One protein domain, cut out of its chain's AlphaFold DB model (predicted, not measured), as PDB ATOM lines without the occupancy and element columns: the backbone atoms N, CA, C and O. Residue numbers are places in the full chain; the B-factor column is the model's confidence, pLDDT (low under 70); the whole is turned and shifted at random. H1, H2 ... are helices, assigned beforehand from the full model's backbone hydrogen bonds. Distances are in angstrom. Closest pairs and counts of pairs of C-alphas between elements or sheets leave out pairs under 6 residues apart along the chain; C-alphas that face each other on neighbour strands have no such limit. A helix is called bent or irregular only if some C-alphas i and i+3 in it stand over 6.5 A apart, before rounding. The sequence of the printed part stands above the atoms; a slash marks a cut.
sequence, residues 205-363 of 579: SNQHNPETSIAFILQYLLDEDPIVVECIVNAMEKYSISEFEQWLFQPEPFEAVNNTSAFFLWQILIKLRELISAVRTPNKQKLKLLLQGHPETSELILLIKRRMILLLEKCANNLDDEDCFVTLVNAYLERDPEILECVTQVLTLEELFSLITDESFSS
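AT A GLANCE: This is residues 205 to 363 of the 579 residues of an uncharacterized protein of Calditrichaeota bacterium (UniProt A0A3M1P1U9). The longest helix, H7, runs as a spine through an elongated group of helices: H5 packs along it, and H8 and H9 complete an up-and-down bundle with them, each helix running against the one before it. Towards the other end of the spine, H3 packs on H7, and the helical hairpin of H1 and H2 joins on through H1; loose, irregular H6 lies off that end, and residues 353 to 361, partly in H10, stick out beyond the bundle. The printed part has 159 residues with ten named helices, H1 to H10 in chain order, and no named strand: all helix. It is compact, with a radius of gyration of the C-alphas of 17.1 A, and spans 53 by 34 by 28 A.

HOW THE PARTS SIT: Begin at H7, residues 297 to 316, the hub. H5, residues 262 to 277, touches it at a shallow tilt of 19 degrees, opposite ways; the closest C-alphas, Arg 273 and Ile 301, are 6.3 A apart. H9, residues 337 to 346, touches H7 at 12 degrees, the same way, closest at C-alphas 316 and 346, 5.8 A. H8, residues 322 to 331, forms a helical hairpin with H9, closest at C-alphas 328 and 343, 6.4 A; it touches residues 312 to 316 alone of H7, closest at C-alphas 315 and 324, 4.6 A. H3, residues 241 to 249, touches residues 300 to 307 alone of H7, closest at C-alphas 248 and 307, 6.5 A. H1, residues 210 to 222, touches H3 with residues 210 to 215 alone, about perpendicular at 76 degrees, closest at C-alphas 211 and 247, 5.4 A. H2, residues 226 to 236, forms a helical hairpin with H1, closest at C-alphas 221 and 229, 5.4 A. H4, residues 253 to 258, H6, residues 282 to 291, and H10, residues 349 to 356, touch no helix. Every O i to N i+4 pair is within hydrogen-bond range in H2, H3, H5, H7, H8, H9 and H10, against 5 of 9 in H1, 1 of 2 in H4 and 4 of 6 in H6.

IN THESE COORDINATES: Find C-alpha 297 at (91.831, 233.819, 122.815); from there H7 runs 29.1 A to C-alpha 316 at (95.189, 212.585, 142.396). H5 is 22.5 A long and H1 20.1 A; H1 begins at C-alpha 210, (96.981, 218.279, 113.068). H6 is irregular: C-alphas 283 and 286 are 7.9 A apart.

THE WHOLE: The C-alphas of Gly 293 and Glu 359, 55.3 A apart, are the two farthest apart. The printed part has no cut, and the nine links between helices are tight. Its mean pLDDT is 76.6; look for values under 70 at residues 208, 211, 251 to 260, 277 to 298 and 363.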
ATOM      1  N   SER A 205     104.797 220.784 111.253       82.25
ATOM      2  CA  SER A 205     103.702 221.762 111.105       82.25
ATOM      3  C   SER A 205     102.949 221.658 109.780       82.25
ATOM      4  O   SER A 205     101.864 222.214 109.638       82.25
ATOM      5  N   ASN A 206     103.549 221.005 108.783       80.06
ATOM      6  CA  ASN A 206     102.979 220.843 107.449       80.06
ATOM      7  C   ASN A 206     102.399 219.436 107.220       80.06
ATOM      8  O   ASN A 206     101.907 219.156 106.123       80.06
ATOM      9  N   GLN A 207     102.465 218.538 108.208       77.81
ATOM     10  CA  GLN A 207     101.856 217.215 108.091       77.81
ATOM     11  C   GLN A 207     100.322 217.293 108.111       77.81
ATOM     12  O   GLN A 207      99.727 218.229 108.634       77.81
ATOM     13  N   HIS A 208      99.669 216.292 107.510       64.94
ATOM     14  CA  HIS A 208      98.208 216.239 107.351       64.94
ATOM     15  C   HIS A 208      97.448 215.744 108.592       64.94
ATOM     16  O   HIS A 208      96.230 215.610 108.521       64.94
ATOM     17  N   ASN A 209      98.136 215.456 109.701       78.06
ATOM     18  CA  ASN A 209      97.504 215.076 110.962       78.06
ATOM     19  C   ASN A 209      97.748 216.168 112.024       78.06
ATOM     20  O   ASN A 209      98.779 216.133 112.699       78.06
ATOM     21  N   PRO A 210      96.823 217.139 112.167       70.69
ATOM     22  CA  PRO A 210      96.981 218.279 113.068       70.69
ATOM     23  C   PRO A 210      97.258 217.868 114.514       70.69
ATOM     24  O   PRO A 210      98.062 218.497 115.187       70.69
ATOM     25  N   GLU A 211      96.646 216.784 114.984       68.44
ATOM     26  CA  GLU A 211      96.678 216.372 116.390       68.44
ATOM     27  C   GLU A 211      98.071 215.882 116.812       68.44
ATOM     28  O   GLU A 211      98.615 216.319 117.831       68.44
ATOM     29  N   THR A 212      98.691 215.026 115.993       72.06
ATOM     30  CA  THR A 212     100.067 214.556 116.223       72.06
ATOM     31  C   THR A 212     101.081 215.674 116.021       72.06
ATOM     32  O   THR A 212     102.052 215.767 116.772       72.06
ATOM     33  N   SER A 213     100.833 216.563 115.055       79.12
ATOM     34  CA  SER A 213     101.698 217.711 114.791       79.12
ATOM     35  C   SER A 213     101.687 218.723 115.937       79.12
ATOM     36  O   SER A 213     102.753 219.174 116.351       79.12
ATOM     37  N   ILE A 214     100.515 219.057 116.489       78.75
ATOM     38  CA  ILE A 214     100.390 219.980 117.627       78.75
ATOM     39  C   ILE A 214     101.131 219.409 118.840       78.75
ATOM     40  O   ILE A 214     101.966 220.104 119.420       78.75
ATOM     41  N   ALA A 215     100.896 218.136 119.183       75.50
ATOM     42  CA  ALA A 215     101.575 217.483 120.304       75.50
ATOM     43  C   ALA A 215     103.104 217.529 120.162       75.50
ATOM     44  O   ALA A 215     103.811 217.864 121.113       75.50
ATOM     45  N   PHE A 216     103.609 217.234 118.963       79.25
ATOM     46  CA  PHE A 216     105.039 217.219 118.691       79.25
ATOM     47  C   PHE A 216     105.659 218.620 118.708       79.25
ATOM     48  O   PHE A 216     106.767 218.803 119.198       79.25
ATOM     49  N   ILE A 217     104.985 219.634 118.170       83.25
ATOM     50  CA  ILE A 217     105.554 220.983 118.086       83.25
ATOM     51  C   ILE A 217     105.564 221.659 119.462       83.25
ATOM     52  O   ILE A 217     106.536 222.333 119.805       83.25
ATOM     53  N   LEU A 218     104.522 221.452 120.275       83.56
ATOM     54  CA  LEU A 218     104.401 222.089 121.591       83.56
ATOM     55  C   LEU A 218     105.465 221.632 122.595       83.56
ATOM     56  O   LEU A 218     105.766 222.385 123.519       83.56
ATOM     57  N   GLN A 219     106.092 220.466 122.404       82.88
ATOM     58  CA  GLN A 219     107.191 220.013 123.269       82.88
ATOM     59  C   GLN A 219     108.387 220.979 123.258       82.88
ATOM     60  O   GLN A 219     109.083 221.127 124.258       82.88
ATOM     61  N   TYR A 220     108.591 221.690 122.147       85.88
ATOM     62  CA  TYR A 220     109.670 222.660 122.012       85.88
ATOM     63  C   TYR A 220     109.329 224.015 122.664       85.88
ATOM     64  O   TYR A 220     110.148 224.929 122.637       85.88
ATOM     65  N   LEU A 221     108.135 224.201 123.255       83.81
ATOM     66  CA  LEU A 221     107.817 225.440 123.986       83.81
ATOM     67  C   LEU A 221     108.692 225.624 125.229       83.81
ATOM     68  O   LEU A 221     108.846 226.747 125.711       83.81
ATOM     69  N   LEU A 222     109.231 224.519 125.739       85.31
ATOM     70  CA  LEU A 222     110.160 224.480 126.861       85.31
ATOM     71  C   LEU A 222     111.628 224.562 126.406       85.31
ATOM     72  O   LEU A 222     112.521 224.392 127.228       85.31
ATOM     73  N   ASP A 223     111.890 224.804 125.116       86.38
ATOM     74  CA  ASP A 223     113.248 224.968 124.598       86.38
ATOM     75  C   ASP A 223     113.890 226.252 125.140       86.38
ATOM     76  O   ASP A 223     113.252 227.306 125.216       86.38
ATOM     77  N   GLU A 224     115.172 226.168 125.490       83.62
ATOM     78  CA  GLU A 224     115.958 227.307 125.974       83.62
ATOM     79  C   GLU A 224     116.185 228.358 124.876       83.62
ATOM     80  O   GLU A 224     116.397 229.536 125.170       83.62
ATOM     81  N   ASP A 225     116.137 227.954 123.601       80.94
ATOM     82  CA  ASP A 225     116.404 228.846 122.482       80.94
ATOM     83  C   ASP A 225     115.166 229.691 122.111       80.94
ATOM     84  O   ASP A 225     114.178 229.161 121.584       80.94
ATOM     85  N   PRO A 226     115.206 231.027 122.286       79.31
ATOM     86  CA  PRO A 226     114.048 231.885 122.048       79.31
ATOM     87  C   PRO A 226     113.582 231.879 120.587       79.31
ATOM     88  O   PRO A 226     112.398 232.097 120.329       79.31
ATOM     89  N   ILE A 227     114.472 231.601 119.627       80.44
ATOM     90  CA  ILE A 227     114.113 231.530 118.202       80.44
ATOM     91  C   ILE A 227     113.321 230.253 117.909       80.44
ATOM     92  O   ILE A 227     112.409 230.269 117.081       80.44
ATOM     93  N   VAL A 228     113.638 229.148 118.593       84.12
ATOM     94  CA  VAL A 228     112.866 227.901 118.488       84.12
ATOM     95  C   VAL A 228     111.457 228.132 119.032       84.12
ATOM     96  O   VAL A 228     110.485 227.825 118.341       84.12
ATOM     97  N   VAL A 229     111.338 228.769 120.201       82.38
ATOM     98  CA  VAL A 229     110.041 229.123 120.797       82.38
ATOM     99  C   VAL A 229     109.235 230.055 119.883       82.38
ATOM    100  O   VAL A 229     108.045 229.829 119.669       82.38
ATOM    101  N   GLU A 230     109.864 231.067 119.277       79.12
ATOM    102  CA  GLU A 230     109.201 231.947 118.302       79.12
ATOM    103  C   GLU A 230     108.711 231.172 117.067       79.12
ATOM    104  O   GLU A 230     107.598 231.395 116.587       79.12
ATOM    105  N   CYS A 231     109.504 230.221 116.568       80.94
ATOM    106  CA  CYS A 231     109.117 229.378 115.441       80.94
ATOM    107  C   CYS A 231     107.870 228.536 115.743       80.94
ATOM    108  O   CYS A 231     107.025 228.367 114.866       80.94
ATOM    109  N   ILE A 232     107.736 228.032 116.969       83.19
ATOM    110  CA  ILE A 232     106.551 227.283 117.407       83.19
ATOM    111  C   ILE A 232     105.333 228.181 117.437       83.19
ATOM    112  O   ILE A 232     104.298 227.801 116.904       83.19
ATOM    113  N   VAL A 233     105.461 229.374 118.021       79.50
ATOM    114  CA  VAL A 233     104.359 230.340 118.070       79.50
ATOM    115  C   VAL A 233     103.858 230.634 116.655       79.50
ATOM    116  O   VAL A 233     102.658 230.569 116.422       79.50
ATOM    117  N   ASN A 234     104.764 230.841 115.696       77.44
ATOM    118  CA  ASN A 234     104.398 231.035 114.290       77.44
ATOM    119  C   ASN A 234     103.790 229.769 113.654       77.44
ATOM    120  O   ASN A 234     102.893 229.852 112.821       77.44
ATOM    121  N   ALA A 235     104.278 228.576 114.008       81.19
ATOM    122  CA  ALA A 235     103.728 227.315 113.507       81.19
ATOM    123  C   ALA A 235     102.307 227.062 114.034       81.19
ATOM    124  O   ALA A 235     101.463 226.555 113.296       81.19
ATOM    125  N   MET A 236     102.041 227.455 115.281       76.88
ATOM    126  CA  MET A 236     100.745 227.320 115.935       76.88
ATOM    127  C   MET A 236      99.634 228.129 115.257       76.88
ATOM    128  O   MET A 236      98.476 227.734 115.334       76.88
ATOM    129  N   GLU A 237      99.971 229.215 114.556       72.25
ATOM    130  CA  GLU A 237      99.012 230.068 113.830       72.25
ATOM    131  C   GLU A 237      98.246 229.332 112.728       72.25
ATOM    132  O   GLU A 237      97.212 229.805 112.263       72.25
ATOM    133  N   LYS A 238      98.755 228.180 112.286       76.62
ATOM    134  CA  LYS A 238      98.112 227.372 111.250       76.62
ATOM    135  C   LYS A 238      96.920 226.570 111.766       76.62
ATOM    136  O   LYS A 238      96.133 226.110 110.944       76.62
ATOM    137  N   TYR A 239      96.810 226.383 113.081       78.56
ATOM    138  CA  TYR A 239      95.801 225.524 113.693       78.56
ATOM    139  C   TYR A 239      94.647 226.346 114.270       78.56
ATOM    140  O   TYR A 239      94.835 227.381 114.908       78.56
ATOM    141  N   SER A 240      93.433 225.855 114.060       78.12
ATOM    142  CA  SER A 240      92.193 226.371 114.631       78.12
ATOM    143  C   SER A 240      92.028 225.966 116.099       78.12
ATOM    144  O   SER A 240      92.604 224.980 116.562       78.12
ATOM    145  N   ILE A 241      91.167 226.672 116.843       75.31
ATOM    146  CA  ILE A 241      90.833 226.278 118.224       75.31
ATOM    147  C   ILE A 241      90.215 224.890 118.282       75.31
ATOM    148  O   ILE A 241      90.524 224.156 119.207       75.31
ATOM    149  N   SER A 242      89.406 224.497 117.295       78.44
ATOM    150  CA  SER A 242      88.843 223.145 117.258       78.44
ATOM    151  C   SER A 242      89.935 222.073 117.217       78.44
ATOM    152  O   SER A 242      89.774 221.031 117.844       78.44
ATOM    153  N   GLU A 243      91.040 222.313 116.505       80.00
ATOM    154  CA  GLU A 243      92.182 221.388 116.459       80.00
ATOM    155  C   GLU A 243      92.960 221.402 117.784       80.00
ATOM    156  O   GLU A 243      93.356 220.347 118.278       80.00
ATOM    157  N   PHE A 244      93.114 222.571 118.422       77.94
ATOM    158  CA  PHE A 244      93.693 222.667 119.768       77.94
ATOM    159  C   PHE A 244      92.824 222.013 120.846       77.94
ATOM    160  O   PHE A 244      93.359 221.391 121.757       77.94
ATOM    161  N   GLU A 245      91.503 222.150 120.771       78.75
ATOM    162  CA  GLU A 245      90.550 221.538 121.697       78.75
ATOM    163  C   GLU A 245      90.589 220.018 121.562       78.75
ATOM    164  O   GLU A 245      90.710 219.313 122.566       78.75
ATOM    165  N   GLN A 246      90.560 219.514 120.324       78.56
ATOM    166  CA  GLN A 246      90.740 218.092 120.045       78.56
ATOM    167  C   GLN A 246      92.051 217.595 120.653       78.56
ATOM    168  O   GLN A 246      92.029 216.647 121.432       78.56
ATOM    169  N   TRP A 247      93.164 218.286 120.410       79.38
ATOM    170  CA  TRP A 247      94.446 217.931 121.013       79.38
ATOM    171  C   TRP A 247      94.424 217.966 122.557       79.38
ATOM    172  O   TRP A 247      94.857 217.008 123.200       79.38
ATOM    173  N   LEU A 248      93.889 219.028 123.175       77.69
ATOM    174  CA  LEU A 248      93.867 219.210 124.633       77.69
ATOM    175  C   LEU A 248      93.090 218.106 125.357       77.69
ATOM    176  O   LEU A 248      93.488 217.699 126.447       77.69
ATOM    177  N   PHE A 249      91.976 217.643 124.789       79.00
ATOM    178  CA  PHE A 249      91.061 216.710 125.459       79.00
ATOM    179  C   PHE A 249      91.098 215.293 124.900       79.00
ATOM    180  O   PHE A 249      90.307 214.446 125.322       79.00
ATOM    181  N   GLN A 250      92.023 215.005 123.993       71.19
ATOM    182  CA  GLN A 250      92.169 213.665 123.473       71.19
ATOM    183  C   GLN A 250      92.602 212.671 124.569       71.19
ATOM    184  O   GLN A 250      93.503 212.964 125.362       71.19
ATOM    185  N   PRO A 251      91.956 211.490 124.634       56.41
ATOM    186  CA  PRO A 251      92.118 210.569 125.752       56.41
ATOM    187  C   PRO A 251      93.471 209.840 125.782       56.41
ATOM    188  O   PRO A 251      93.855 209.392 126.856       56.41
ATOM    189  N   GLU A 252      94.208 209.735 124.664       54.38
ATOM    190  CA  GLU A 252      95.365 208.816 124.564       54.38
ATOM    191  C   GLU A 252      96.625 209.215 123.737       54.38
ATOM    192  O   GLU A 252      97.624 208.506 123.864       54.38
ATOM    193  N   PRO A 253      96.737 210.304 122.945       47.31
ATOM    194  CA  PRO A 253      97.947 210.504 122.133       47.31
ATOM    195  C   PRO A 253      99.153 211.033 122.918       47.31
ATOM    196  O   PRO A 253     100.287 210.842 122.488       47.31
ATOM    197  N   PHE A 254      98.950 211.681 124.068       46.66
ATOM    198  CA  PHE A 254     100.058 212.285 124.822       46.66
ATOM    199  C   PHE A 254     100.896 211.249 125.593       46.66
ATOM    200  O   PHE A 254     102.109 211.414 125.742       46.66
ATOM    201  N   GLU A 255     100.252 210.164 126.034       49.03
ATOM    202  CA  GLU A 255     100.877 209.089 126.820       49.03
ATOM    203  C   GLU A 255     101.450 207.988 125.925       49.03
ATOM    204  O   GLU A 255     102.501 207.438 126.235       49.03
ATOM    205  N   ALA A 256     100.809 207.710 124.784       44.00
ATOM    206  CA  ALA A 256     101.217 206.632 123.886       44.00
ATOM    207  C   ALA A 256     102.302 207.026 122.865       44.00
ATOM    208  O   ALA A 256     103.056 206.159 122.429       44.00
ATOM    209  N   VAL A 257     102.383 208.299 122.450       44.09
ATOM    210  CA  VAL A 257     103.279 208.702 121.346       44.09
ATOM    211  C   VAL A 257     104.672 209.116 121.840       44.09
ATOM    212  O   VAL A 257     105.641 208.838 121.143       44.09
ATOM    213  N   ASN A 258     104.799 209.699 123.043       49.44
ATOM    214  CA  ASN A 258     106.050 210.347 123.481       49.44
ATOM    215  C   ASN A 258     106.485 210.085 124.944       49.44
ATOM    216  O   ASN A 258     107.460 210.695 125.376       49.44
ATOM    217  N   ASN A 259     105.820 209.207 125.716       54.06
ATOM    218  CA  ASN A 259     106.095 209.018 127.160       54.06
ATOM    219  C   ASN A 259     106.114 210.345 127.945       54.06
ATOM    220  O   ASN A 259     106.964 210.573 128.807       54.06
ATOM    221  N   THR A 260     105.217 211.265 127.605       61.81
ATOM    222  CA  THR A 260     105.258 212.612 128.164       61.81
ATOM    223  C   THR A 260     104.692 212.609 129.579       61.81
ATOM    224  O   THR A 260     103.507 212.329 129.761       61.81
ATOM    225  N   SER A 261     105.519 212.910 130.579       77.81
ATOM    226  CA  SER A 261     105.079 212.867 131.971       77.81
ATOM    227  C   SER A 261     104.043 213.939 132.308       77.81
ATOM    228  O   SER A 261     103.944 214.975 131.637       77.81
ATOM    229  N   ALA A 262     103.273 213.712 133.379       82.44
ATOM    230  CA  ALA A 262     102.297 214.680 133.881       82.44
ATOM    231  C   ALA A 262     102.944 216.052 134.142       82.44
ATOM    232  O   ALA A 262     102.395 217.085 133.748       82.44
ATOM    233  N   PHE A 263     104.155 216.049 134.704       84.94
ATOM    234  CA  PHE A 263     104.923 217.259 134.971       84.94
ATOM    235  C   PHE A 263     105.289 218.011 133.687       84.94
ATOM    236  O   PHE A 263     105.123 219.229 133.612       84.94
ATOM    237  N   PHE A 264     105.729 217.306 132.645       84.25
ATOM    238  CA  PHE A 264     106.078 217.947 131.378       84.25
ATOM    239  C   PHE A 264     104.856 218.579 130.693       84.25
ATOM    240  O   PHE A 264     104.927 219.716 130.219       84.25
ATOM    241  N   LEU A 265     103.705 217.892 130.693       85.00
ATOM    242  CA  LEU A 265     102.455 218.459 130.177       85.00
ATOM    243  C   LEU A 265     102.043 219.710 130.964       85.00
ATOM    244  O   LEU A 265     101.660 220.717 130.368       85.00
ATOM    245  N   TRP A 266     102.154 219.667 132.292       89.81
ATOM    246  CA  TRP A 266     101.869 220.808 133.156       89.81
ATOM    247  C   TRP A 266     102.704 222.043 132.778       89.81
ATOM    248  O   TRP A 266     102.152 223.132 132.601       89.81
ATOM    249  N   GLN A 267     104.012 221.867 132.557       88.56
ATOM    250  CA  GLN A 267     104.913 222.947 132.135       88.56
ATOM    251  C   GLN A 267     104.525 223.539 130.771       88.56
ATOM    252  O   GLN A 267     104.492 224.762 130.616       88.56
ATOM    253  N   ILE A 268     104.165 222.697 129.795       86.25
ATOM    254  CA  ILE A 268     103.671 223.160 128.487       86.25
ATOM    255  C   ILE A 268     102.414 224.014 128.654       86.25
ATOM    256  O   ILE A 268     102.333 225.099 128.077       86.25
ATOM    257  N   LEU A 269     101.438 223.555 129.443       88.44
ATOM    258  CA  LEU A 269     100.167 224.263 129.641       88.44
ATOM    259  C   LEU A 269     100.372 225.625 130.318       88.44
ATOM    260  O   LEU A 269      99.775 226.616 129.884       88.44
ATOM    261  N   ILE A 270     101.260 225.707 131.318       87.69
ATOM    262  CA  ILE A 270     101.660 226.982 131.932       87.69
ATOM    263  C   ILE A 270     102.269 227.904 130.878       87.69
ATOM    264  O   ILE A 270     101.801 229.035 130.717       87.69
ATOM    265  N   LYS A 271     103.272 227.425 130.133       85.00
ATOM    266  CA  LYS A 271     103.989 228.245 129.150       85.00
ATOM    267  C   LYS A 271     103.060 228.757 128.057       85.00
ATOM    268  O   LYS A 271     103.129 229.923 127.673       85.00
ATOM    269  N   LEU A 272     102.148 227.907 127.599       82.69
ATOM    270  CA  LEU A 272     101.130 228.250 126.618       82.69
ATOM    271  C   LEU A 272     100.208 229.359 127.139       82.69
ATOM    272  O   LEU A 272     100.027 230.382 126.477       82.69
ATOM    273  N   ARG A 273      99.689 229.212 128.363       84.44
ATOM    274  CA  ARG A 273      98.852 230.230 129.014       84.44
ATOM    275  C   ARG A 273      99.601 231.550 129.205       84.44
ATOM    276  O   ARG A 273      99.020 232.613 128.982       84.44
ATOM    277  N   GLU A 274     100.875 231.509 129.592       82.06
ATOM    278  CA  GLU A 274     101.727 232.695 129.727       82.06
ATOM    279  C   GLU A 274     101.947 233.404 128.392       82.06
ATOM    280  O   GLU A 274     101.801 234.624 128.320       82.06
ATOM    281  N   LEU A 275     102.261 232.661 127.327       75.50
ATOM    282  CA  LEU A 275     102.458 233.215 125.987       75.50
ATOM    283  C   LEU A 275     101.197 233.927 125.490       75.50
ATOM    284  O   LEU A 275     101.289 235.055 124.997       75.50
ATOM    285  N   ILE A 276     100.032 233.313 125.708       72.62
ATOM    286  CA  ILE A 276      98.724 233.888 125.381       72.62
ATOM    287  C   ILE A 276      98.428 235.127 126.256       72.62
ATOM    288  O   ILE A 276      97.904 236.130 125.772       72.62
ATOM    289  N   SER A 277      98.810 235.106 127.537       69.19
ATOM    290  CA  SER A 277      98.556 236.204 128.488       69.19
ATOM    291  C   SER A 277      99.511 237.397 128.323       69.19
ATOM    292  O   SER A 277      99.140 238.547 128.572       69.19
ATOM    293  N   ALA A 278     100.747 237.161 127.875       62.22
ATOM    294  CA  ALA A 278     101.826 238.147 127.773       62.22
ATOM    295  C   ALA A 278     101.717 239.092 126.554       62.22
ATOM    296  O   ALA A 278     102.674 239.792 126.219       62.22
ATOM    297  N   VAL A 279     100.555 239.174 125.899       53.34
ATOM    298  CA  VAL A 279     100.266 239.992 124.698       53.34
ATOM    299  C   VAL A 279     100.213 241.517 124.988       53.34
ATOM    300  O   VAL A 279      99.849 242.330 124.138       53.34
ATOM    301  N   ARG A 280     100.624 241.970 126.185       41.19
ATOM    302  CA  ARG A 280     100.524 243.381 126.617       41.19
ATOM    303  C   ARG A 280     101.749 244.274 126.337       41.19
ATOM    304  O   ARG A 280     101.643 245.478 126.554       41.19
ATOM    305  N   THR A 281     102.877 243.764 125.834       37.62
ATOM    306  CA  THR A 281     104.103 244.572 125.611       37.62
ATOM    307  C   THR A 281     104.287 245.078 124.166       37.62
ATOM    308  O   THR A 281     103.983 244.347 123.222       37.62
ATOM    309  N   PRO A 282     104.845 246.292 123.958       39.59
ATOM    310  CA  PRO A 282     104.898 246.967 122.652       39.59
ATOM    311  C   PRO A 282     105.736 246.260 121.569       39.59
ATOM    312  O   PRO A 282     105.378 246.356 120.400       39.59
ATOM    313  N   ASN A 283     106.755 245.462 121.921       40.75
ATOM    314  CA  ASN A 283     107.523 244.662 120.946       40.75
ATOM    315  C   ASN A 283     106.809 243.376 120.470       40.75
ATOM    316  O   ASN A 283     107.310 242.689 119.588       40.75
ATOM    317  N   LYS A 284     105.612 243.062 120.993       46.88
ATOM    318  CA  LYS A 284     104.769 241.922 120.575       46.88
ATOM    319  C   LYS A 284     103.600 242.339 119.669       46.88
ATOM    320  O   LYS A 284     102.571 241.670 119.630       46.88
ATOM    321  N   GLN A 285     103.730 243.439 118.920       42.81
ATOM    322  CA  GLN A 285     102.694 243.884 117.975       42.81
ATOM    323  C   GLN A 285     102.402 242.872 116.848       42.81
ATOM    324  O   GLN A 285     101.277 242.861 116.358       42.81
ATOM    325  N   LYS A 286     103.342 241.979 116.497       43.78
ATOM    326  CA  LYS A 286     103.093 240.845 115.581       43.78
ATOM    327  C   LYS A 286     102.102 239.839 116.174       43.78
ATOM    328  O   LYS A 286     101.040 239.649 115.603       43.78
ATOM    329  N   LEU A 287     102.375 239.322 117.374       40.53
ATOM    330  CA  LEU A 287     101.468 238.449 118.142       40.53
ATOM    331  C   LEU A 287     100.110 239.109 118.424       40.53
ATOM    332  O   LEU A 287      99.072 238.460 118.407       40.53
ATOM    333  N   LYS A 288     100.110 240.427 118.644       40.03
ATOM    334  CA  LYS A 288      98.901 241.227 118.830       40.03
ATOM    335  C   LYS A 288      98.079 241.316 117.538       40.03
ATOM    336  O   LYS A 288      96.886 241.096 117.601       40.03
ATOM    337  N   LEU A 289      98.678 241.561 116.373       44.75
ATOM    338  CA  LEU A 289      97.960 241.528 115.087       44.75
ATOM    339  C   LEU A 289      97.514 240.110 114.687       44.75
ATOM    340  O   LEU A 289      96.483 239.972 114.038       44.75
ATOM    341  N   LEU A 290      98.255 239.083 115.110       44.56
ATOM    342  CA  LEU A 290      97.987 237.673 114.812       44.56
ATOM    343  C   LEU A 290      96.876 237.073 115.690       44.56
ATOM    344  O   LEU A 290      96.070 236.294 115.198       44.56
ATOM    345  N   LEU A 291      96.755 237.499 116.954       45.34
ATOM    346  CA  LEU A 291      95.718 237.015 117.881       45.34
ATOM    347  C   LEU A 291      94.533 237.982 118.073       45.34
ATOM    348  O   LEU A 291      93.475 237.552 118.517       45.34
ATOM    349  N   GLN A 292      94.644 239.273 117.725       41.00
ATOM    350  CA  GLN A 292      93.522 240.228 117.844       41.00
ATOM    351  C   GLN A 292      92.421 240.051 116.792       41.00
ATOM    352  O   GLN A 292      91.376 240.692 116.909       41.00
ATOM    353  N   GLY A 293      92.622 239.198 115.786       42.91
ATOM    354  CA  GLY A 293      91.566 238.828 114.840       42.91
ATOM    355  C   GLY A 293      90.541 237.839 115.403       42.91
ATOM    356  O   GLY A 293      89.478 237.682 114.810       42.91
ATOM    357  N   HIS A 294      90.829 237.202 116.539       44.50
ATOM    358  CA  HIS A 294      90.084 236.045 117.025       44.50
ATOM    359  C   HIS A 294      89.395 236.368 118.374       44.50
ATOM    360  O   HIS A 294      90.090 236.552 119.375       44.50
ATOM    361  N   PRO A 295      88.042 236.420 118.467       46.81
ATOM    362  CA  PRO A 295      87.257 236.531 119.722       46.81
ATOM    363  C   PRO A 295      87.378 235.298 120.655       46.81
ATOM    364  O   PRO A 295      86.524 235.011 121.483       46.81
ATOM    365  N   GLU A 296      88.494 234.603 120.536       58.03
ATOM    366  CA  GLU A 296      88.685 233.157 120.623       58.03
ATOM    367  C   GLU A 296      89.899 232.869 121.550       58.03
ATOM    368  O   GLU A 296      90.075 231.783 122.094       58.03
ATOM    369  N   THR A 297      90.703 233.895 121.869       65.00
ATOM    370  CA  THR A 297      91.831 233.819 122.815       65.00
ATOM    371  C   THR A 297      91.387 233.529 124.255       65.00
ATOM    372  O   THR A 297      92.065 232.810 124.987       65.00
ATOM    373  N   SER A 298      90.241 234.076 124.672       69.50
ATOM    374  CA  SER A 298      89.658 233.820 126.000       69.50
ATOM    375  C   SER A 298      89.143 232.385 126.132       69.50
ATOM    376  O   SER A 298      89.204 231.807 127.215       69.50
ATOM    377  N   GLU A 299      88.658 231.810 125.031       77.44
ATOM    378  CA  GLU A 299      88.169 230.434 124.966       77.44
ATOM    379  C   GLU A 299      89.327 229.441 125.094       77.44
ATOM    380  O   GLU A 299      89.270 228.544 125.929       77.44
ATOM    381  N   LEU A 300      90.444 229.666 124.394       76.62
ATOM    382  CA  LEU A 300      91.631 228.814 124.523       76.62
ATOM    383  C   LEU A 300      92.220 228.821 125.946       76.62
ATOM    384  O   LEU A 300      92.606 227.769 126.452       76.62
ATOM    385  N   ILE A 301      92.244 229.973 126.632       82.12
ATOM    386  CA  ILE A 301      92.659 230.047 128.048       82.12
ATOM    387  C   ILE A 301      91.745 229.181 128.927       82.12
ATOM    388  O   ILE A 301      92.236 228.466 129.804       82.12
ATOM    389  N   LEU A 302      90.429 229.222 128.688       84.12
ATOM    390  CA  LEU A 302      89.453 228.409 129.413       84.12
ATOM    391  C   LEU A 302      89.682 226.907 129.168       84.12
ATOM    392  O   LEU A 302      89.654 226.119 130.113       84.12
ATOM    393  N   LEU A 303      89.949 226.510 127.919       84.62
ATOM    394  CA  LEU A 303      90.239 225.122 127.551       84.62
ATOM    395  C   LEU A 303      91.538 224.622 128.201       84.62
ATOM    396  O   LEU A 303      91.544 223.543 128.794       84.62
ATOM    397  N   ILE A 304      92.610 225.422 128.174       87.56
ATOM    398  CA  ILE A 304      93.880 225.104 128.850       87.56
ATOM    399  C   ILE A 304      93.643 224.907 130.347       87.56
ATOM    400  O   ILE A 304      94.055 223.895 130.908       87.56
ATOM    401  N   LYS A 305      92.927 225.836 130.990       89.38
ATOM    402  CA  LYS A 305      92.591 225.748 132.413       89.38
ATOM    403  C   LYS A 305      91.815 224.472 132.736       89.38
ATOM    404  O   LYS A 305      92.170 223.751 133.666       89.38
ATOM    405  N   ARG A 306      90.783 224.160 131.951       88.81
ATOM    406  CA  ARG A 306      89.991 222.939 132.125       88.81
ATOM    407  C   ARG A 306      90.856 221.686 131.975       88.81
ATOM    408  O   ARG A 306      90.686 220.743 132.742       88.81
ATOM    409  N   ARG A 307      91.809 221.674 131.038       88.50
ATOM    410  CA  ARG A 307      92.763 220.566 130.897       88.50
ATOM    411  C   ARG A 307      93.726 220.469 132.083       88.50
ATOM    412  O   ARG A 307      93.987 219.357 132.528       88.50
ATOM    413  N   MET A 308      94.211 221.590 132.618       90.88
ATOM    414  CA  MET A 308      95.035 221.606 133.837       90.88
ATOM    415  C   MET A 308      94.285 220.977 135.019       90.88
ATOM    416  O   MET A 308      94.850 220.137 135.706       90.88
ATOM    417  N   ILE A 309      93.004 221.308 135.212       91.06
ATOM    418  CA  ILE A 309      92.163 220.713 136.267       91.06
ATOM    419  C   ILE A 309      92.027 219.194 136.078       91.06
ATOM    420  O   ILE A 309      92.308 218.440 137.003       91.06
ATOM    421  N   LEU A 310      91.696 218.727 134.867       88.88
ATOM    422  CA  LEU A 310      91.611 217.286 134.574       88.88
ATOM    423  C   LEU A 310      92.942 216.555 134.810       88.88
ATOM    424  O   LEU A 310      92.953 215.397 135.223       88.88
ATOM    425  N   LEU A 311      94.070 217.214 134.530       89.00
ATOM    426  CA  LEU A 311      95.392 216.656 134.799       89.00
ATOM    427  C   LEU A 311      95.632 216.503 136.307       89.00
ATOM    428  O   LEU A 311      96.133 215.462 136.721       89.00
ATOM    429  N   LEU A 312      95.231 217.480 137.125       90.94
ATOM    430  CA  LEU A 312      95.332 217.388 138.587       90.94
ATOM    431  C   LEU A 312      94.439 216.280 139.150       90.94
ATOM    432  O   LEU A 312      94.901 215.492 139.972       90.94
ATOM    433  N   GLU A 313      93.206 216.153 138.655       89.19
ATOM    434  CA  GLU A 313      92.308 215.043 139.004       89.19
ATOM    435  C   GLU A 313      92.909 213.682 138.619       89.19
ATOM    436  O   GLU A 313      92.770 212.702 139.349       89.19
ATOM    437  N   LYS A 314      93.621 213.596 137.489       86.88
ATOM    438  CA  LYS A 314      94.345 212.379 137.109       86.88
ATOM    439  C   LYS A 314      95.515 212.094 138.054       86.88
ATOM    440  O   LYS A 314      95.642 210.962 138.510       86.88
ATOM    441  N   CYS A 315      96.323 213.107 138.373       88.44
ATOM    442  CA  CYS A 315      97.454 212.984 139.299       88.44
ATOM    443  C   CYS A 315      96.995 212.547 140.699       88.44
ATOM    444  O   CYS A 315      97.666 211.745 141.341       88.44
ATOM    445  N   ALA A 316      95.816 213.000 141.139       86.81
ATOM    446  CA  ALA A 316      95.189 212.585 142.396       86.81
ATOM    447  C   ALA A 316      95.004 211.064 142.506       86.81
ATOM    448  O   ALA A 316      95.097 210.496 143.590       86.81
ATOM    449  N   ASN A 317      94.737 210.401 141.378       84.12
ATOM    450  CA  ASN A 317      94.501 208.962 141.325       84.12
ATOM    451  C   ASN A 317      95.799 208.138 141.241       84.12
ATOM    452  O   ASN A 317      95.726 206.912 141.254       84.12
ATOM    453  N   ASN A 318      96.966 208.784 141.138       84.81
ATOM    454  CA  ASN A 318      98.263 208.124 140.996       84.81
ATOM    455  C   ASN A 318      99.370 208.868 141.766       84.81
ATOM    456  O   ASN A 318     100.352 209.319 141.186       84.81
ATOM    457  N   LEU A 319      99.197 209.019 143.081       78.62
ATOM    458  CA  LEU A 319     100.167 209.707 143.947       78.62
ATOM    459  C   LEU A 319     101.503 208.965 144.101       78.62
ATOM    460  O   LEU A 319     102.481 209.576 144.522       78.62
ATOM    461  N   ASP A 320     101.542 207.675 143.761       77.69
ATOM    462  CA  ASP A 320     102.768 206.869 143.782       77.69
ATOM    463  C   ASP A 320     103.725 207.237 142.629       77.69
ATOM    464  O   ASP A 320     104.908 206.902 142.675       77.69
ATOM    465  N   ASP A 321     103.226 207.923 141.595       83.88
ATOM    466  CA  ASP A 321     104.022 208.418 140.474       83.88
ATOM    467  C   ASP A 321     104.680 209.767 140.803       83.88
ATOM    468  O   ASP A 321     104.018 210.742 141.181       83.88
ATOM    469  N   GLU A 322     106.003 209.831 140.636       85.50
ATOM    470  CA  GLU A 322     106.814 211.000 140.987       85.50
ATOM    471  C   GLU A 322     106.376 212.264 140.232       85.50
ATOM    472  O   GLU A 322     106.269 213.342 140.823       85.50
ATOM    473  N   ASP A 323     106.076 212.141 138.936       84.88
ATOM    474  CA  ASP A 323     105.664 213.265 138.100       84.88
ATOM    475  C   ASP A 323     104.269 213.771 138.482       84.88
ATOM    476  O   ASP A 323     104.032 214.984 138.491       84.88
ATOM    477  N   CYS A 324     103.351 212.873 138.847       87.62
ATOM    478  CA  CYS A 324     102.035 213.233 139.374       87.62
ATOM    479  C   CYS A 324     102.154 214.008 140.695       87.62
ATOM    480  O   CYS A 324     101.541 215.070 140.843       87.62
ATOM    481  N   PHE A 325     102.991 213.536 141.623       88.19
ATOM    482  CA  PHE A 325     103.237 214.228 142.889       88.19
ATOM    483  C   PHE A 325     103.842 215.622 142.664       88.19
ATOM    484  O   PHE A 325     103.312 216.621 143.153       88.19
ATOM    485  N   VAL A 326     104.904 215.725 141.862       89.06
ATOM    486  CA  VAL A 326     105.557 217.009 141.553       89.06
ATOM    487  C   VAL A 326     104.601 217.979 140.850       89.06
ATOM    488  O   VAL A 326     104.644 219.185 141.117       89.06
ATOM    489  N   THR A 327     103.708 217.482 139.989       90.94
ATOM    490  CA  THR A 327     102.672 218.295 139.327       90.94
ATOM    491  C   THR A 327     101.708 218.912 140.338       90.94
ATOM    492  O   THR A 327     101.460 220.119 140.287       90.94
ATOM    493  N   LEU A 328     101.223 218.121 141.301       92.38
ATOM    494  CA  LEU A 328     100.353 218.612 142.374       92.38
ATOM    495  C   LEU A 328     101.059 219.672 143.228       92.38
ATOM    496  O   LEU A 328     100.474 220.711 143.526       92.38
ATOM    497  N   VAL A 329     102.338 219.478 143.563       92.31
ATOM    498  CA  VAL A 329     103.088 220.485 144.330       92.31
ATOM    499  C   VAL A 329     103.280 221.781 143.531       92.31
ATOM    500  O   VAL A 329     103.137 222.869 144.087       92.31
ATOM    501  N   ASN A 330     103.542 221.702 142.223       92.50
ATOM    502  CA  ASN A 330     103.650 222.891 141.367       92.50
ATOM    503  C   ASN A 330     102.334 223.665 141.255       92.50
ATOM    504  O   ASN A 330     102.360 224.894 141.181       92.50
ATOM    505  N   ALA A 331     101.189 222.981 141.286       93.00
ATOM    506  CA  ALA A 331      99.886 223.635 141.253       93.00
ATOM    507  C   ALA A 331      99.651 224.587 142.436       93.00
ATOM    508  O   ALA A 331      98.884 225.534 142.301       93.00
ATOM    509  N   TYR A 332     100.369 224.436 143.553       91.94
ATOM    510  CA  TYR A 332     100.324 225.397 144.659       91.94
ATOM    511  C   TYR A 332     100.992 226.748 144.367       91.94
ATOM    512  O   TYR A 332     100.765 227.717 145.090       91.94
ATOM    513  N   LEU A 333     101.805 226.852 143.314       89.69
ATOM    514  CA  LEU A 333     102.389 228.127 142.881       89.69
ATOM    515  C   LEU A 333     101.443 228.940 141.987       89.69
ATOM    516  O   LEU A 333     101.717 230.106 141.682       89.69
ATOM    517  N   GLU A 334     100.328 228.341 141.574       90.75
ATOM    518  CA  GLU A 334      99.357 228.966 140.694       90.75
ATOM    519  C   GLU A 334      98.610 230.113 141.371       90.75
ATOM    520  O   GLU A 334      98.371 230.133 142.576       90.75
ATOM    521  N   ARG A 335      98.224 231.107 140.566       85.50
ATOM    522  CA  ARG A 335      97.416 232.249 141.035       85.50
ATOM    523  C   ARG A 335      95.931 232.088 140.733       85.50
ATOM    524  O   ARG A 335      95.136 232.905 141.191       85.50
ATOM    525  N   ASP A 336      95.569 231.097 139.921       86.81
ATOM    526  CA  ASP A 336      94.179 230.855 139.552       86.81
ATOM    527  C   ASP A 336      93.443 230.163 140.714       86.81
ATOM    528  O   ASP A 336      93.859 229.079 141.133       86.81
ATOM    529  N   PRO A 337      92.358 230.759 141.243       88.56
ATOM    530  CA  PRO A 337      91.667 230.234 142.415       88.56
ATOM    531  C   PRO A 337      91.017 228.868 142.178       88.56
ATOM    532  O   PRO A 337      90.968 228.080 143.111       88.56
ATOM    533  N   GLU A 338      90.557 228.555 140.963       90.12
ATOM    534  CA  GLU A 338      89.926 227.252 140.686       90.12
ATOM    535  C   GLU A 338      90.968 226.130 140.633       90.12
ATOM    536  O   GLU A 338      90.703 225.015 141.075       90.12
ATOM    537  N   ILE A 339      92.174 226.423 140.130       91.62
ATOM    538  CA  ILE A 339      93.289 225.467 140.159       91.62
ATOM    539  C   ILE A 339      93.719 225.213 141.607       91.62
ATOM    540  O   ILE A 339      93.892 224.059 142.001       91.62
ATOM    541  N   LEU A 340      93.845 226.278 142.406       90.69
ATOM    542  CA  LEU A 340      94.174 226.173 143.828       90.69
ATOM    543  C   LEU A 340      93.103 225.406 144.614       90.69
ATOM    544  O   LEU A 340      93.435 224.592 145.473       90.69
ATOM    545  N   GLU A 341      91.825 225.637 144.320       92.19
ATOM    546  CA  GLU A 341      90.720 224.895 144.926       92.19
ATOM    547  C   GLU A 341      90.793 223.407 144.564       92.19
ATOM    548  O   GLU A 341      90.718 222.564 145.456       92.19
ATOM    549  N   CYS A 342      91.027 223.082 143.289       91.50
ATOM    550  CA  CYS A 342      91.171 221.706 142.816       91.50
ATOM    551  C   CYS A 342      92.331 220.970 143.507       91.50
ATOM    552  O   CYS A 342      92.123 219.898 144.070       91.50
ATOM    553  N   VAL A 343      93.538 221.551 143.541       92.50
ATOM    554  CA  VAL A 343      94.684 220.897 144.201       92.50
ATOM    555  C   VAL A 343      94.467 220.750 145.709       92.50
ATOM    556  O   VAL A 343      94.802 219.713 146.274       92.50
ATOM    557  N   THR A 344      93.832 221.732 146.358       90.69
ATOM    558  CA  THR A 344      93.543 221.673 147.802       90.69
ATOM    559  C   THR A 344      92.521 220.584 148.138       90.69
ATOM    560  O   THR A 344      92.577 220.017 149.223       90.69
ATOM    561  N   GLN A 345      91.599 220.263 147.222       90.69
ATOM    562  CA  GLN A 345      90.669 219.138 147.385       90.69
ATOM    563  C   GLN A 345      91.354 217.769 147.245       90.69
ATOM    564  O   GLN A 345      90.850 216.788 147.788       90.69
ATOM    565  N   VAL A 346      92.468 217.702 146.514       88.38
ATOM    566  CA  VAL A 346      93.209 216.463 146.237       88.38
ATOM    567  C   VAL A 346      94.241 216.153 147.317       88.38
ATOM    568  O   VAL A 346      94.289 215.034 147.818       88.38
ATOM    569  N   LEU A 347      95.096 217.122 147.631       89.44
ATOM    570  CA  LEU A 347      96.203 216.966 148.568       89.44
ATOM    571  C   LEU A 347      96.412 218.298 149.260       89.44
ATOM    572  O   LEU A 347      97.046 219.169 148.673       89.44
ATOM    573  N   THR A 348      95.902 218.472 150.475       91.94
ATOM    574  CA  THR A 348      96.031 219.729 151.228       91.94
ATOM    575  C   THR A 348      97.495 220.051 151.554       91.94
ATOM    576  O   THR A 348      98.340 219.161 151.647       91.94
ATOM    577  N   LEU A 349      97.817 221.330 151.789       90.94
ATOM    578  CA  LEU A 349      99.167 221.722 152.225       90.94
ATOM    579  C   LEU A 349      99.578 221.042 153.539       90.94
ATOM    580  O   LEU A 349     100.747 220.722 153.722       90.94
ATOM    581  N   GLU A 350      98.632 220.805 154.449       90.38
ATOM    582  CA  GLU A 350      98.896 220.119 155.716       90.38
ATOM    583  C   GLU A 350      99.236 218.637 155.507       90.38
ATOM    584  O   GLU A 350     100.193 218.143 156.104       90.38
ATOM    585  N   GLU A 351      98.517 217.945 154.620       89.75
ATOM    586  CA  GLU A 351      98.838 216.569 154.223       89.75
ATOM    587  C   GLU A 351     100.179 216.495 153.492       89.75
ATOM    588  O   GLU A 351     101.000 215.638 153.810       89.75
ATOM    589  N   LEU A 352     100.446 217.431 152.575       89.50
ATOM    590  CA  LEU A 352     101.721 217.528 151.869       89.50
ATOM    591  C   LEU A 352     102.889 217.713 152.844       89.50
ATOM    592  O   LEU A 352     103.894 217.013 152.748       89.50
ATOM    593  N   PHE A 353     102.758 218.616 153.815       90.44
ATOM    594  CA  PHE A 353     103.772 218.789 154.851       90.44
ATOM    595  C   PHE A 353     103.923 217.548 155.722       90.44
ATOM    596  O   PHE A 353     105.052 217.155 156.008       90.44
ATOM    597  N   SER A 354     102.821 216.889 156.088       88.31
ATOM    598  CA  SER A 354     102.877 215.623 156.816       88.31
ATOM    599  C   SER A 354     103.665 214.568 156.036       88.31
ATOM    600  O   SER A 354     104.547 213.945 156.621       88.31
ATOM    601  N   LEU A 355     103.413 214.420 154.729       86.12
ATOM    602  CA  LEU A 355     104.137 213.499 153.844       86.12
ATOM    603  C   LEU A 355     105.629 213.833 153.771       86.12
ATOM    604  O   LEU A 355     106.460 212.965 154.001       86.12
ATOM    605  N   ILE A 356     105.979 215.102 153.535       82.94
ATOM    606  CA  ILE A 356     107.377 215.567 153.484       82.94
ATOM    607  C   ILE A 356     108.105 215.296 154.811       82.94
ATOM    608  O   ILE A 356     109.303 215.016 154.829       82.94
ATOM    609  N   THR A 357     107.393 215.385 155.937       81.19
ATOM    610  CA  THR A 357     107.952 215.102 157.264       81.19
ATOM    611  C   THR A 357     107.909 213.627 157.656       81.19
ATOM    612  O   THR A 357     108.432 213.288 158.719       81.19
ATOM    613  N   ASP A 358     107.334 212.730 156.863       81.31
ATOM    614  CA  ASP A 358     107.350 211.298 157.161       81.31
ATOM    615  C   ASP A 358     108.742 210.716 156.859       81.31
ATOM    616  O   ASP A 358     109.338 210.983 155.820       81.31
ATOM    617  N   GLU A 359     109.302 209.929 157.783       71.81
ATOM    618  CA  GLU A 359     110.625 209.310 157.601       71.81
ATOM    619  C   GLU A 359     110.635 208.200 156.542       71.81
ATOM    620  O   GLU A 359     111.709 207.813 156.078       71.81
ATOM    621  N   SER A 360     109.461 207.666 156.202       77.44
ATOM    622  CA  SER A 360     109.275 206.630 155.186       77.44
ATOM    623  C   SER A 360     109.009 207.187 153.785       77.44
ATOM    624  O   SER A 360     109.065 206.422 152.820       77.44
ATOM    625  N   PHE A 361     108.743 208.492 153.662       76.62
ATOM    626  CA  PHE A 361     108.505 209.144 152.380       76.62
ATOM    627  C   PHE A 361     109.815 209.368 151.618       76.62
ATOM    628  O   PHE A 361     110.884 209.517 152.214       76.62
ATOM    629  N   SER A 362     109.731 209.379 150.286       77.75
ATOM    630  CA  SER A 362     110.906 209.545 149.431       77.75
ATOM    631  C   SER A 362     111.573 210.900 149.675       77.75
ATOM    632  O   SER A 362     110.953 211.954 149.500       77.75
ATOM    633  N   SER A 363     112.846 210.886 150.070       64.88
ATOM    634  CA  SER A 363     113.618 212.096 150.354       64.88
ATOM    635  C   SER A 363     113.884 212.937 149.101       64.88
ATOM    636  O   SER A 363     113.870 214.167 149.207       64.88
TER     637      SER A 363